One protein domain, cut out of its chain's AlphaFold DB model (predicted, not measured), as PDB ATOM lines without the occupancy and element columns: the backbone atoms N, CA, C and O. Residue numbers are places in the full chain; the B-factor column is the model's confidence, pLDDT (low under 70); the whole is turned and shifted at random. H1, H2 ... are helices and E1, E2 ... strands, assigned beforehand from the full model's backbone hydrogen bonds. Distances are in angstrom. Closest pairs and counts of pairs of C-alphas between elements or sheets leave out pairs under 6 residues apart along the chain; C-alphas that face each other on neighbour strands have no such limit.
ATOM      1  N   ARG A  74       0.354  12.538 -69.610       85.25
ATOM      2  CA  ARG A  74       0.652  11.959 -68.293       85.25
ATOM      3  C   ARG A  74      -0.521  11.084 -67.845       85.25
ATOM      4  O   ARG A  74      -1.665  11.461 -68.101       85.25
ATOM      5  N   SER A  75      -0.218   9.958 -67.205       85.50
ATOM      6  CA  SER A  75      -1.175   9.157 -66.434       85.50
ATOM      7  C   SER A  75      -1.510   9.855 -65.110       85.50
ATOM      8  O   SER A  75      -0.810  10.781 -64.678       85.50
ATOM      9  N   LEU A  76      -2.594   9.424 -64.467       86.31
ATOM     10  CA  LEU A  76      -3.069   9.949 -63.186       86.31
ATOM     11  C   LEU A  76      -2.642   9.046 -62.017       86.31
ATOM     12  O   LEU A  76      -3.459   8.658 -61.186       86.31
ATOM     13  N   GLU A  77      -1.356   8.698 -61.957       85.00
ATOM     14  CA  GLU A  77      -0.789   7.862 -60.883       85.00
ATOM     15  C   GLU A  77      -0.633   8.613 -59.555       85.00
ATOM     16  O   GLU A  77      -0.705   8.015 -58.485       85.00
ATOM     17  N   LEU A  78      -0.437   9.932 -59.615       86.12
ATOM     18  CA  LEU A  78      -0.271  10.770 -58.431       86.12
ATOM     19  C   LEU A  78      -1.643  11.099 -57.817       86.12
ATOM     20  O   LEU A  78      -2.484  11.723 -58.471       86.12
ATOM     21  N   ILE A  79      -1.865  10.683 -56.565       85.62
ATOM     22  CA  ILE A  79      -3.170  10.727 -55.877       85.62
ATOM     23  C   ILE A  79      -3.705  12.159 -55.760       85.62
ATOM     24  O   ILE A  79      -4.903  12.394 -55.941       85.62
ATOM     25  N   GLU A  80      -2.829  13.126 -55.503       85.00
ATOM     26  CA  GLU A  80      -3.163  14.545 -55.377       85.00
ATOM     27  C   GLU A  80      -3.723  15.087 -56.698       85.00
ATOM     28  O   GLU A  80      -4.787  15.706 -56.732       85.00
ATOM     29  N   VAL A  81      -3.060  14.762 -57.812       84.81
ATOM     30  CA  VAL A  81      -3.488  15.161 -59.159       84.81
ATOM     31  C   VAL A  81      -4.781  14.448 -59.556       84.81
ATOM     32  O   VAL A  81      -5.693  15.086 -60.082       84.81
ATOM     33  N   LEU A  82      -4.901  13.147 -59.276       86.06
ATOM     34  CA  LEU A  82      -6.117  12.373 -59.547       86.06
ATOM     35  C   LEU A  82      -7.331  12.950 -58.804       86.06
ATOM     36  O   LEU A  82      -8.408  13.062 -59.390       86.06
ATOM     37  N   SER A  83      -7.160  13.350 -57.544       84.00
ATOM     38  CA  SER A  83      -8.231  13.916 -56.715       84.00
ATOM     39  C   SER A  83      -8.744  15.244 -57.277       84.00
ATOM     40  O   SER A  83      -9.954  15.423 -57.433       84.00
ATOM     41  N   VAL A  84      -7.833  16.135 -57.682       83.56
ATOM     42  CA  VAL A  84      -8.178  17.418 -58.319       83.56
ATOM     43  C   VAL A  84      -8.880  17.198 -59.663       83.56
ATOM     44  O   VAL A  84      -9.915  17.806 -59.938       83.56
ATOM     45  N   ILE A  85      -8.377  16.282 -60.496       84.00
ATOM     46  CA  ILE A  85      -8.993  15.984 -61.798       84.00
ATOM     47  C   ILE A  85     -10.383  15.360 -61.632       84.00
ATOM     48  O   ILE A  85     -11.295  15.752 -62.362       84.00
ATOM     49  N   ARG A  86     -10.590  14.459 -60.663       84.19
ATOM     50  CA  ARG A  86     -11.918  13.907 -60.328       84.19
ATOM     51  C   ARG A  86     -12.900  15.002 -59.935       84.19
ATOM     52  O   ARG A  86     -14.013  15.029 -60.447       84.19
ATOM     53  N   GLN A  87     -12.473  15.944 -59.099       80.94
ATOM     54  CA  GLN A  87     -13.306  17.084 -58.722       80.94
ATOM     55  C   GLN A  87     -13.667  17.953 -59.937       80.94
ATOM     56  O   GLN A  87     -14.810  18.375 -60.082       80.94
ATOM     57  N   TRP A  88     -12.719  18.190 -60.848       79.31
ATOM     58  CA  TRP A  88     -12.941  19.011 -62.045       79.31
ATOM     59  C   TRP A  88     -13.775  18.336 -63.135       79.31
ATOM     60  O   TRP A  88     -14.287  19.023 -64.026       79.31
ATOM     61  N   THR A  89     -13.867  17.008 -63.119       74.88
ATOM     62  CA  THR A  89     -14.549  16.203 -64.145       74.88
ATOM     63  C   THR A  89     -15.827  15.538 -63.640       74.88
ATOM     64  O   THR A  89     -16.563  14.982 -64.452       74.88
ATOM     65  N   ALA A  90     -16.149  15.667 -62.348       68.81
ATOM     66  CA  ALA A  90     -17.391  15.173 -61.765       68.81
ATOM     67  C   ALA A  90     -18.625  15.616 -62.589       68.81
ATOM     68  O   ALA A  90     -18.696  16.780 -63.003       68.81
ATOM     69  N   PRO A  91     -19.591  14.711 -62.851       69.88
ATOM     70  CA  PRO A  91     -19.736  13.360 -62.287       69.88
ATOM     71  C   PRO A  91     -19.018  12.234 -63.065       69.88
ATOM     72  O   PRO A  91     -19.264  11.062 -62.792       69.88
ATOM     73  N   GLN A  92     -18.154  12.544 -64.038       75.88
ATOM     74  CA  GLN A  92     -17.453  11.526 -64.829       75.88
ATOM     75  C   GLN A  92     -16.521  10.670 -63.949       75.88
ATOM     76  O   GLN A  92     -15.741  11.196 -63.154       75.88
ATOM     77  N   THR A  93     -16.567   9.345 -64.110       79.31
ATOM     78  CA  THR A  93     -15.659   8.417 -63.420       79.31
ATOM     79  C   THR A  93     -14.253   8.499 -64.019       79.31
ATOM     80  O   THR A  93     -14.086   8.246 -65.209       79.31
ATOM     81  N   VAL A  94     -13.253   8.823 -63.191       83.88
ATOM     82  CA  VAL A  94     -11.835   8.919 -63.588       83.88
ATOM     83  C   VAL A  94     -10.977   7.940 -62.787       83.88
ATOM     84  O   VAL A  94     -11.072   7.855 -61.554       83.88
ATOM     85  N   THR A  95     -10.111   7.223 -63.489       84.81
ATOM     86  CA  THR A  95      -9.178   6.200 -63.009       84.81
ATOM     87  C   THR A  95      -7.721   6.651 -63.168       84.81
ATOM     88  O   THR A  95      -7.429   7.666 -63.797       84.81
ATOM     89  N   SER A  96      -6.781   5.894 -62.598       83.44
ATOM     90  CA  SER A  96      -5.339   6.161 -62.722       83.44
ATOM     91  C   SER A  96      -4.790   5.960 -64.142       83.44
ATOM     92  O   SER A  96      -3.756   6.532 -64.485       83.44
ATOM     93  N   HIS A  97      -5.484   5.170 -64.969       81.62
ATOM     94  CA  HIS A  97      -5.097   4.862 -66.349       81.62
ATOM     95  C   HIS A  97      -5.504   5.960 -67.339       81.62
ATOM     96  O   HIS A  97      -5.010   5.988 -68.467       81.62
ATOM     97  N   ASP A  98      -6.378   6.880 -66.922       86.00
ATOM     98  CA  ASP A  98      -6.814   7.980 -67.768       86.00
ATOM     99  C   ASP A  98      -5.680   8.972 -68.037       86.00
ATOM    100  O   ASP A  98      -4.803   9.229 -67.205       86.00
ATOM    101  N   LEU A  99      -5.714   9.557 -69.233       87.56
ATOM    102  CA  LEU A  99      -4.660  10.438 -69.713       87.56
ATOM    103  C   LEU A  99      -5.064  11.904 -69.600       87.56
ATOM    104  O   LEU A  99      -6.154  12.324 -69.993       87.56
ATOM    105  N   VAL A 100      -4.122  12.729 -69.154       87.38
ATOM    106  CA  VAL A 100      -4.223  14.189 -69.201       87.38
ATOM    107  C   VAL A 100      -3.091  14.784 -70.029       87.38
ATOM    108  O   VAL A 100      -1.977  14.260 -70.089       87.38
ATOM    109  N   CYS A 101      -3.356  15.917 -70.681       86.19
ATOM    110  CA  CYS A 101      -2.293  16.683 -71.323       86.19
ATOM    111  C   CYS A 101      -1.383  17.308 -70.260       86.19
ATOM    112  O   CYS A 101      -1.835  17.643 -69.163       86.19
ATOM    113  N   TYR A 102      -0.113  17.520 -70.605       84.06
ATOM    114  CA  TYR A 102       0.886  18.082 -69.691       84.06
ATOM    115  C   TYR A 102       0.428  19.380 -69.006       84.06
ATOM    116  O   TYR A 102       0.663  19.568 -67.818       84.06
ATOM    117  N   THR A 103      -0.296  20.247 -69.716       81.06
ATOM    118  CA  THR A 103      -0.839  21.489 -69.147       81.06
ATOM    119  C   THR A 103      -1.892  21.227 -68.070       81.06
ATOM    120  O   THR A 103      -1.836  21.841 -67.012       81.06
ATOM    121  N   CYS A 104      -2.833  20.306 -68.303       82.44
ATOM    122  CA  CYS A 104      -3.832  19.929 -67.299       82.44
ATOM    123  C   CYS A 104      -3.185  19.257 -66.086       82.44
ATOM    124  O   CYS A 104      -3.614  19.504 -64.965       82.44
ATOM    125  N   TRP A 105      -2.145  18.452 -66.316       86.06
ATOM    126  CA  TRP A 105      -1.377  17.810 -65.255       86.06
ATOM    127  C   TRP A 105      -0.648  18.834 -64.374       86.06
ATOM    128  O   TRP A 105      -0.806  18.809 -63.161       86.06
ATOM    129  N   MET A 106       0.073  19.787 -64.977       82.31
ATOM    130  CA  MET A 106       0.763  20.858 -64.244       82.31
ATOM    131  C   MET A 106      -0.205  21.759 -63.470       82.31
ATOM    132  O   MET A 106       0.092  22.158 -62.350       82.31
ATOM    133  N   LEU A 107      -1.364  22.078 -64.055       82.81
ATOM    134  CA  LEU A 107      -2.393  22.865 -63.373       82.81
ATOM    135  C   LEU A 107      -2.930  22.128 -62.145       82.81
ATOM    136  O   LEU A 107      -3.034  22.726 -61.080       82.81
ATOM    137  N   ALA A 108      -3.232  20.837 -62.281       83.56
ATOM    138  CA  ALA A 108      -3.705  20.028 -61.166       83.56
ATOM    139  C   ALA A 108      -2.632  19.862 -60.077       83.56
ATOM    140  O   ALA A 108      -2.954  19.973 -58.902       83.56
ATOM    141  N   LEU A 109      -1.361  19.686 -60.458       84.75
ATOM    142  CA  LEU A 109      -0.238  19.578 -59.519       84.75
ATOM    143  C   LEU A 109      -0.042  20.849 -58.679       84.75
ATOM    144  O   LEU A 109       0.304  20.772 -57.507       84.75
ATOM    145  N   ASN A 110      -0.272  22.016 -59.281       81.69
ATOM    146  CA  ASN A 110      -0.100  23.311 -58.624       81.69
ATOM    147  C   ASN A 110      -1.369  23.803 -57.903       81.69
ATOM    148  O   ASN A 110      -1.354  24.887 -57.321       81.69
ATOM    149  N   THR A 111      -2.472  23.049 -57.960       77.88
ATOM    150  CA  THR A 111      -3.722  23.396 -57.272       77.88
ATOM    151  C   THR A 111      -3.690  22.833 -55.856       77.88
ATOM    152  O   THR A 111      -3.558  21.624 -55.674       77.88
ATOM    153  N   THR A 112      -3.828  23.689 -54.841       62.41
ATOM    154  CA  THR A 112      -3.949  23.238 -53.447       62.41
ATOM    155  C   THR A 112      -5.421  22.969 -53.089       62.41
ATOM    156  O   THR A 112      -6.288  23.744 -53.489       62.41
ATOM    157  N   PRO A 113      -5.743  21.903 -52.325       56.44
ATOM    158  CA  PRO A 113      -7.133  21.513 -52.032       56.44
ATOM    159  C   PRO A 113      -7.957  22.507 -51.191       56.44
ATOM    160  O   PRO A 113      -9.156  22.305 -51.035       56.44
ATOM    161  N   LEU A 114      -7.333  23.540 -50.612       49.97
ATOM    162  CA  LEU A 114      -7.925  24.423 -49.591       49.97
ATOM    163  C   LEU A 114      -8.339  25.812 -50.106       49.97
ATOM    164  O   LEU A 114      -8.669  26.685 -49.310       49.97
ATOM    165  N   GLY A 124      -6.964  26.846 -69.853       49.94
ATOM    166  CA  GLY A 124      -5.770  26.584 -70.650       49.94
ATOM    167  C   GLY A 124      -6.161  26.255 -72.072       49.94
ATOM    168  O   GLY A 124      -5.667  26.870 -73.006       49.94
ATOM    169  N   HIS A 125      -7.134  25.350 -72.227       58.97
ATOM    170  CA  HIS A 125      -7.537  24.880 -73.552       58.97
ATOM    171  C   HIS A 125      -9.056  24.716 -73.761       58.97
ATOM    172  O   HIS A 125      -9.514  24.912 -74.878       58.97
ATOM    173  N   SER A 126      -9.877  24.437 -72.737       58.81
ATOM    174  CA  SER A 126     -11.306  24.090 -72.932       58.81
ATOM    175  C   SER A 126     -12.148  25.168 -73.636       58.81
ATOM    176  O   SER A 126     -13.011  24.834 -74.436       58.81
ATOM    177  N   ARG A 127     -11.864  26.460 -73.416       62.00
ATOM    178  CA  ARG A 127     -12.578  27.580 -74.076       62.00
ATOM    179  C   ARG A 127     -12.143  27.843 -75.520       62.00
ATOM    180  O   ARG A 127     -12.768  28.637 -76.219       62.00
ATOM    181  N   GLN A 128     -11.040  27.235 -75.941       74.75
ATOM    182  CA  GLN A 128     -10.386  27.478 -77.226       74.75
ATOM    183  C   GLN A 128     -10.285  26.207 -78.068       74.75
ATOM    184  O   GLN A 128      -9.665  26.232 -79.129       74.75
ATOM    185  N   LEU A 129     -10.920  25.118 -77.636       79.94
ATOM    186  CA  LEU A 129     -11.013  23.868 -78.375       79.94
ATOM    187  C   LEU A 129     -12.475  23.516 -78.659       79.94
ATOM    188  O   LEU A 129     -13.377  23.847 -77.895       79.94
ATOM    189  N   CYS A 130     -12.699  22.811 -79.763       83.38
ATOM    190  CA  CYS A 130     -13.964  22.151 -80.039       83.38
ATOM    191  C   CYS A 130     -14.150  20.988 -79.058       83.38
ATOM    192  O   CYS A 130     -13.326  20.073 -79.052       83.38
ATOM    193  N   VAL A 131     -15.241  20.976 -78.288       82.50
ATOM    194  CA  VAL A 131     -15.512  19.899 -77.315       82.50
ATOM    195  C   VAL A 131     -15.651  18.521 -77.975       82.50
ATOM    196  O   VAL A 131     -15.253  17.521 -77.387       82.50
ATOM    197  N   ASN A 132     -16.130  18.472 -79.221       83.50
ATOM    198  CA  ASN A 132     -16.327  17.219 -79.951       83.50
ATOM    199  C   ASN A 132     -15.045  16.670 -80.593       83.50
ATOM    200  O   ASN A 132     -14.793  15.474 -80.533       83.50
ATOM    201  N   CYS A 133     -14.233  17.507 -81.245       80.38
ATOM    202  CA  CYS A 133     -13.088  17.029 -82.033       80.38
ATOM    203  C   CYS A 133     -11.718  17.462 -81.503       80.38
ATOM    204  O   CYS A 133     -10.710  17.174 -82.139       80.38
ATOM    205  N   GLY A 134     -11.660  18.207 -80.398       74.94
ATOM    206  CA  GLY A 134     -10.409  18.638 -79.767       74.94
ATOM    207  C   GLY A 134      -9.581  19.649 -80.571       74.94
ATOM    208  O   GLY A 134      -8.528  20.074 -80.101       74.94
ATOM    209  N   ARG A 135     -10.032  20.064 -81.767       77.75
ATOM    210  CA  ARG A 135      -9.339  21.053 -82.612       77.75
ATOM    211  C   ARG A 135      -9.444  22.454 -82.030       77.75
ATOM    212  O   ARG A 135     -10.486  22.825 -81.492       77.75
ATOM    213  N   SER A 136      -8.393  23.249 -82.218       81.62
ATOM    214  CA  SER A 136      -8.413  24.667 -81.865       81.62
ATOM    215  C   SER A 136      -9.527  25.398 -82.603       81.62
ATOM    216  O   SER A 136      -9.654  25.280 -83.820       81.62
ATOM    217  N   ILE A 137     -10.330  26.149 -81.850       83.56
ATOM    218  CA  ILE A 137     -11.346  27.067 -82.369       83.56
ATOM    219  C   ILE A 137     -10.868  28.522 -82.384       83.56
ATOM    220  O   ILE A 137     -11.629  29.424 -82.734       83.56
ATOM    221  N   LEU A 138      -9.602  28.769 -82.031       78.88
ATOM    222  CA  LEU A 138      -8.993  30.084 -82.191       78.88
ATOM    223  C   LEU A 138      -9.017  30.484 -83.666       78.88
ATOM    224  O   LEU A 138      -8.519  29.755 -84.520       78.88
ATOM    225  N   ARG A 139      -9.559  31.674 -83.944       78.81
ATOM    226  CA  ARG A 139      -9.609  32.282 -85.286       78.81
ATOM    227  C   ARG A 139     -10.434  31.511 -86.326       78.81
ATOM    228  O   ARG A 139     -10.354  31.833 -87.505       78.81
ATOM    229  N   ILE A 140     -11.252  30.542 -85.912       81.25
ATOM    230  CA  ILE A 140     -12.207  29.867 -86.801       81.25
ATOM    231  C   ILE A 140     -13.636  30.051 -86.300       81.25
ATOM    232  O   ILE A 140     -13.882  30.256 -85.108       81.25
ATOM    233  N   ARG A 141     -14.605  29.954 -87.217       85.25
ATOM    234  CA  ARG A 141     -16.026  30.020 -86.864       85.25
ATOM    235  C   ARG A 141     -16.361  28.894 -85.881       85.25
ATOM    236  O   ARG A 141     -16.194  27.710 -86.187       85.25
ATOM    237  N   SER A 142     -16.845  29.280 -84.708       88.31
ATOM    238  CA  SER A 142     -17.256  28.375 -83.638       88.31
ATOM    239  C   SER A 142     -18.622  28.770 -83.109       88.31
ATOM    240  O   SER A 142     -19.033  29.924 -83.223       88.31
ATOM    241  N   HIS A 143     -19.306  27.795 -82.529       87.31
ATOM    242  CA  HIS A 143     -20.655  27.942 -82.011       87.31
ATOM    243  C   HIS A 143     -20.682  27.517 -80.552       87.31
ATOM    244  O   HIS A 143     -20.049  26.525 -80.183       87.31
ATOM    245  N   LEU A 144     -21.377  28.294 -79.730       86.38
ATOM    246  CA  LEU A 144     -21.602  27.975 -78.327       86.38
ATOM    247  C   LEU A 144     -22.755  26.973 -78.235       86.38
ATOM    248  O   LEU A 144     -23.766  27.148 -78.911       86.38
ATOM    249  N   LEU A 145     -22.608  25.931 -77.418       80.50
ATOM    250  CA  LEU A 145     -23.664  24.937 -77.196       80.50
ATOM    251  C   LEU A 145     -24.716  25.477 -76.214       80.50
ATOM    252  O   LEU A 145     -24.803  25.033 -75.066       80.50
ATOM    253  N   GLN A 146     -25.481  26.470 -76.670       74.31
ATOM    254  CA  GLN A 146     -26.640  27.014 -75.965       74.31
ATOM    255  C   GLN A 146     -27.884  26.137 -76.180       74.31
ATOM    256  O   GLN A 146     -27.892  25.258 -77.038       74.31
ATOM    257  N   SER A 147     -28.924  26.369 -75.379       74.00
ATOM    258  CA  SER A 147     -30.217  25.674 -75.478       74.00
ATOM    259  C   SER A 147     -31.351  26.659 -75.784       74.00
ATOM    260  O   SER A 147     -32.420  26.558 -75.190       74.00
ATOM    261  N   THR A 148     -31.109  27.672 -76.630       74.25
ATOM    262  CA  THR A 148     -32.083  28.766 -76.837       74.25
ATOM    263  C   THR A 148     -33.081  28.508 -77.963       74.25
ATOM    264  O   THR A 148     -34.150  29.110 -77.972       74.25
ATOM    265  N   SER A 149     -32.775  27.591 -78.883       81.31
ATOM    266  CA  SER A 149     -33.694  27.165 -79.944       81.31
ATOM    267  C   SER A 149     -33.734  25.644 -80.080       81.31
ATOM    268  O   SER A 149     -32.778  24.960 -79.713       81.31
ATOM    269  N   GLU A 150     -34.811  25.107 -80.657       78.56
ATOM    270  CA  GLU A 150     -34.965  23.664 -80.912       78.56
ATOM    271  C   GLU A 150     -33.808  23.095 -81.745       78.56
ATOM    272  O   GLU A 150     -33.295  22.014 -81.460       78.56
ATOM    273  N   ARG A 151     -33.328  23.864 -82.729       82.38
ATOM    274  CA  ARG A 151     -32.173  23.497 -83.555       82.38
ATOM    275  C   ARG A 151     -30.882  23.405 -82.740       82.38
ATOM    276  O   ARG A 151     -30.091  22.487 -82.938       82.38
ATOM    277  N   GLU A 152     -30.656  24.344 -81.826       83.69
ATOM    278  CA  GLU A 152     -29.493  24.310 -80.933       83.69
ATOM    279  C   GLU A 152     -29.581  23.169 -79.920       83.69
ATOM    280  O   GLU A 152     -28.575  22.512 -79.656       83.69
ATOM    281  N   LEU A 153     -30.784  22.895 -79.404       83.38
ATOM    282  CA  LEU A 153     -31.045  21.782 -78.494       83.38
ATOM    283  C   LEU A 153     -30.770  20.434 -79.173       83.38
ATOM    284  O   LEU A 153     -30.088  19.589 -78.594       83.38
ATOM    285  N   HIS A 154     -31.215  20.260 -80.421       85.69
ATOM    286  CA  HIS A 154     -30.894  19.088 -81.243       85.69
ATOM    287  C   HIS A 154     -29.382  18.895 -81.379       85.69
ATOM    288  O   HIS A 154     -28.845  17.845 -81.028       85.69
ATOM    289  N   ILE A 155     -28.670  19.941 -81.804       87.00
ATOM    290  CA  ILE A 155     -27.212  19.902 -81.962       87.00
ATOM    291  C   ILE A 155     -26.528  19.585 -80.628       87.00
ATOM    292  O   ILE A 155     -25.604  18.776 -80.588       87.00
ATOM    293  N   ARG A 156     -26.989  20.173 -79.520       87.12
ATOM    294  CA  ARG A 156     -26.472  19.892 -78.175       87.12
ATOM    295  C   ARG A 156     -26.663  18.426 -77.785       87.12
ATOM    296  O   ARG A 156     -25.728  17.838 -77.239       87.12
ATOM    297  N   ASN A 157     -27.820  17.835 -78.070       85.50
ATOM    298  CA  ASN A 157     -28.116  16.437 -77.751       85.50
ATOM    299  C   ASN A 157     -27.237  15.480 -78.563       85.50
ATOM    300  O   ASN A 157     -26.571  14.627 -77.980       85.50
ATOM    301  N   VAL A 158     -27.136  15.701 -79.877       87.25
ATOM    302  CA  VAL A 158     -26.263  14.919 -80.771       87.25
ATOM    303  C   VAL A 158     -24.805  14.985 -80.312       87.25
ATOM    304  O   VAL A 158     -24.117  13.970 -80.235       87.25
ATOM    305  N   ILE A 159     -24.318  16.178 -79.960       86.44
ATOM    306  CA  ILE A 159     -22.948  16.336 -79.465       86.44
ATOM    307  C   ILE A 159     -22.766  15.646 -78.113       86.44
ATOM    308  O   ILE A 159     -21.718  15.043 -77.908       86.44
ATOM    309  N   SER A 160     -23.757  15.705 -77.215       84.25
ATOM    310  CA  SER A 160     -23.707  15.038 -75.904       84.25
ATOM    311  C   SER A 160     -23.581  13.520 -76.043       84.25
ATOM    312  O   SER A 160     -22.805  12.910 -75.313       84.25
ATOM    313  N   GLU A 161     -24.278  12.927 -77.014       82.19
ATOM    314  CA  GLU A 161     -24.150  11.505 -77.350       82.19
ATOM    315  C   GLU A 161     -22.729  11.176 -77.835       82.19
ATOM    316  O   GLU A 161     -22.104  10.239 -77.344       82.19
ATOM    317  N   TRP A 162     -22.171  11.993 -78.736       84.62
ATOM    318  CA  TRP A 162     -20.839  11.762 -79.310       84.62
ATOM    319  C   TRP A 162     -19.683  11.908 -78.324       84.62
ATOM    320  O   TRP A 162     -18.611  11.352 -78.563       84.62
ATOM    321  N   ILE A 163     -19.858  12.686 -77.254       78.06
ATOM    322  CA  ILE A 163     -18.804  12.911 -76.258       78.06
ATOM    323  C   ILE A 163     -18.978  12.068 -74.989       78.06
ATOM    324  O   ILE A 163     -18.138  12.177 -74.094       78.06
ATOM    325  N   SER A 164     -20.025  11.241 -74.897       72.81
ATOM    326  CA  SER A 164     -20.253  10.339 -73.760       72.81
ATOM    327  C   SER A 164     -18.992   9.509 -73.455       72.81
ATOM    328  O   SER A 164     -18.366   9.007 -74.393       72.81
ATOM    329  N   PRO A 165     -18.562   9.381 -72.181       67.81
ATOM    330  CA  PRO A 165     -19.262   9.733 -70.933       67.81
ATOM    331  C   PRO A 165     -19.085  11.189 -70.458       67.81
ATOM    332  O   PRO A 165     -19.535  11.549 -69.368       67.81
ATOM    333  N   ARG A 166     -18.418  12.053 -71.231       72.56
ATOM    334  CA  ARG A 166     -18.218  13.464 -70.871       72.56
ATOM    335  C   ARG A 166     -19.521  14.254 -71.034       72.56
ATOM    336  O   ARG A 166     -20.247  14.077 -72.003       72.56
ATOM    337  N   GLN A 167     -19.791  15.190 -70.125       73.88
ATOM    338  CA  GLN A 167     -20.971  16.062 -70.201       73.88
ATOM    339  C   GLN A 167     -20.657  17.424 -70.838       73.88
ATOM    340  O   GLN A 167     -19.602  18.013 -70.584       73.88
ATOM    341  N   VAL A 168     -21.603  17.950 -71.630       77.31
ATOM    342  CA  VAL A 168     -21.526  19.294 -72.228       77.31
ATOM    343  C   VAL A 168     -21.790  20.372 -71.174       77.31
ATOM    344  O   VAL A 168     -22.871  20.446 -70.585       77.31
ATOM    345  N   ARG A 169     -20.843  21.293 -71.009       73.94
ATOM    346  CA  ARG A 169     -20.908  22.431 -70.081       73.94
ATOM    347  C   ARG A 169     -21.486  23.673 -70.758       73.94
ATOM    348  O   ARG A 169     -21.424  23.823 -71.974       73.94
ATOM    349  N   GLY A 170     -21.993  24.623 -69.968       69.44
ATOM    350  CA  GLY A 170     -22.590  25.867 -70.487       69.44
ATOM    351  C   GLY A 170     -21.629  26.791 -71.255       69.44
ATOM    352  O   GLY A 170     -22.076  27.677 -71.974       69.44
ATOM    353  N   SER A 171     -20.312  26.585 -71.131       74.12
ATOM    354  CA  SER A 171     -19.282  27.354 -71.853       74.12
ATOM    355  C   SER A 171     -18.636  26.592 -73.016       74.12
ATOM    356  O   SER A 171     -17.734  27.127 -73.667       74.12
ATOM    357  N   ASP A 172     -19.085  25.365 -73.293       80.25
ATOM    358  CA  ASP A 172     -18.486  24.524 -74.325       80.25
ATOM    359  C   ASP A 172     -18.850  25.009 -75.730       80.25
ATOM    360  O   ASP A 172     -19.985  25.387 -76.036       80.25
ATOM    361  N   ARG A 173     -17.853  24.971 -76.613       86.94
ATOM    362  CA  ARG A 173     -17.976  25.391 -78.007       86.94
ATOM    363  C   ARG A 173     -17.631  24.250 -78.946       86.94
ATOM    364  O   ARG A 173     -16.761  23.430 -78.656       86.94
ATOM    365  N   ILE A 174     -18.257  24.247 -80.119       89.31
ATOM    366  CA  ILE A 174     -17.892  23.362 -81.227       89.31
ATOM    367  C   ILE A 174     -17.460  24.161 -82.452       89.31
ATOM    368  O   ILE A 174     -17.906  25.285 -82.685       89.31
ATOM    369  N   CYS A 175     -16.565  23.589 -83.254       89.94
ATOM    370  CA  CYS A 175     -16.186  24.180 -84.533       89.94
ATOM    371  C   CYS A 175     -17.341  24.079 -85.542       89.94
ATOM    372  O   CYS A 175     -18.179  23.178 -85.459       89.94
ATOM    373  N   HIS A 176     -17.371  24.977 -86.530       90.06
ATOM    374  CA  HIS A 176     -18.421  24.973 -87.550       90.06
ATOM    375  C   HIS A 176     -18.583  23.635 -88.305       90.06
ATOM    376  O   HIS A 176     -19.729  23.233 -88.498       90.06
ATOM    377  N   PRO A 177     -17.518  22.881 -88.644       90.00
ATOM    378  CA  PRO A 177     -17.677  21.545 -89.222       90.00
ATOM    379  C   PRO A 177     -18.405  20.551 -88.306       90.00
ATOM    380  O   PRO A 177     -19.244  19.789 -88.774       90.00
ATOM    381  N   CYS A 178     -18.124  20.559 -86.996       89.00
ATOM    382  CA  CYS A 178     -18.840  19.704 -86.040       89.00
ATOM    383  C   CYS A 178     -20.304  20.123 -85.907       89.00
ATOM    384  O   CYS A 178     -21.170  19.262 -85.824       89.00
ATOM    385  N   TRP A 179     -20.572  21.430 -85.956       91.38
ATOM    386  CA  TRP A 179     -21.932  21.959 -85.979       91.38
ATOM    387  C   TRP A 179     -22.703  21.467 -87.200       91.38
ATOM    388  O   TRP A 179     -23.781  20.915 -87.055       91.38
ATOM    389  N   GLN A 180     -22.134  21.601 -88.400       91.25
ATOM    390  CA  GLN A 180     -22.777  21.138 -89.634       91.25
ATOM    391  C   GLN A 180     -22.988  19.624 -89.643       91.25
ATOM    392  O   GLN A 180     -23.994  19.155 -90.159       91.25
ATOM    393  N   ARG A 181     -22.051  18.853 -89.078       89.75
ATOM    394  CA  ARG A 181     -22.218  17.404 -88.927       89.75
ATOM    395  C   ARG A 181     -23.387  17.070 -88.007       89.75
ATOM    396  O   ARG A 181     -24.183  16.225 -88.381       89.75
ATOM    397  N   ALA A 182     -23.489  17.727 -86.853       88.56
ATOM    398  CA  ALA A 182     -24.570  17.496 -85.897       88.56
ATOM    399  C   ALA A 182     -25.936  17.953 -86.440       88.56
ATOM    400  O   ALA A 182     -26.919  17.235 -86.319       88.56
ATOM    401  N   ASP A 183     -25.978  19.097 -87.122       89.50
ATOM    402  CA  ASP A 183     -27.179  19.661 -87.758       89.50
ATOM    403  C   ASP A 183     -27.734  18.763 -88.879       89.50
ATOM    404  O   ASP A 183     -28.930  18.748 -89.139       89.50
ATOM    405  N   ARG A 184     -26.862  17.984 -89.536       87.00
ATOM    406  CA  ARG A 184     -27.236  17.005 -90.572       87.00
ATOM    407  C   ARG A 184     -27.660  15.653 -90.013       87.00
ATOM    408  O   ARG A 184     -28.141  14.828 -90.787       87.00
ATOM    409  N   VAL A 185     -27.451  15.392 -88.721       84.44
ATOM    410  CA  VAL A 185     -27.969  14.168 -88.107       84.44
ATOM    411  C   VAL A 185     -29.488  14.290 -88.110       84.44
ATOM    412  O   VAL A 185     -30.002  15.239 -87.511       84.44
TER     413      VAL A 185
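Overview. This is residues 74 to 114 and 124 to 185 of the 433 residues of an uncharacterized protein of Chilo suppressalis (UniProt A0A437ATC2). Two small lobes sit one after the other along the longest axis: one holds a two-stranded antiparallel sheet, E2 and E3, with helices H3 and H4 set crosswise to each other, and the other holds helices H1 and H2, also set crosswise, with the short strand E1. Residues 124 to 141, with no named element, belong to the lobe of the sheet, and the chain is cut between the lobes. The 103 printed residues have four named helices and three named strands, in the order H1 E1 H2 E2 H3 E3 H4; the class is mostly helix, though under half of the residues, 50, are in named elements. The whole is only just compact, close to loose, with a radius of gyration of the C-alphas of 15.3 A, and only just elongated, with spans of 42 by 28 by 25 A.

Along the chain. The sheet is made of E2, residues 142 to 144, and E3, residues 173 to 175. H3, residues 150 to 163, is the longest helix at 20.0 A, with C-alpha 150 at (-34.965, 23.664, -80.912). H4, residues 176 to 183, is 10.2 A long and ends with C-alpha 183 at (-27.179, 19.661, -87.758). In the other lobe, H1, residues 79 to 89, is 15.1 A long and begins with C-alpha 79 at (-3.170, 10.727, -55.877). E1 is residues 99 to 101, and H2, residues 102 to 109, is 10.3 A long.

Arrangement. E2 and E3 are antiparallel, with 153 degrees between their directions; N 143 and O 174 are within hydrogen-bond range at 2.9 A, as are N 174 and O 143 at 2.9 A. The closest C-alphas of E2 and H4 are those of Ser 142 and His 176, 5.3 A apart. H4 and H3 touch, with the C-alphas of Ala 182 and Ile 155 closest at 5.3 A, and their lines are about perpendicular at 77 degrees. H1 and H2 touch, with the C-alphas of Val 81 and Ala 108 closest at 5.3 A; at 73 degrees they are only just about perpendicular. E1 pairs with no named strand, but its residues 99 to 100 pair antiparallel with residues 74 to 75. E1 and H2 meet only through their link. Among the pairs that are apart are H1 and H3, H2 and H4, and E1 and E3. In H1, H2, H3 and H4 every O i to N i+4 pair is within hydrogen-bond range.

Size, cuts and confidence. The two C-alphas farthest apart are those of Leu 114 and Arg 184, 45.9 A. Residues 115 to 123 are not printed, and C-alphas 114 and 124 are 21.3 A apart across that cut. Of the links that are printed whole, those from E1 to H2, E2 to H3 and E3 to H4 are tight, and those from H1 to E1 and H3 to E3 are short. The mean pLDDT of the printed part is 80.7; residues 90 to 91, 112 to 114, 124 to 127, 165 and 170 are under 70.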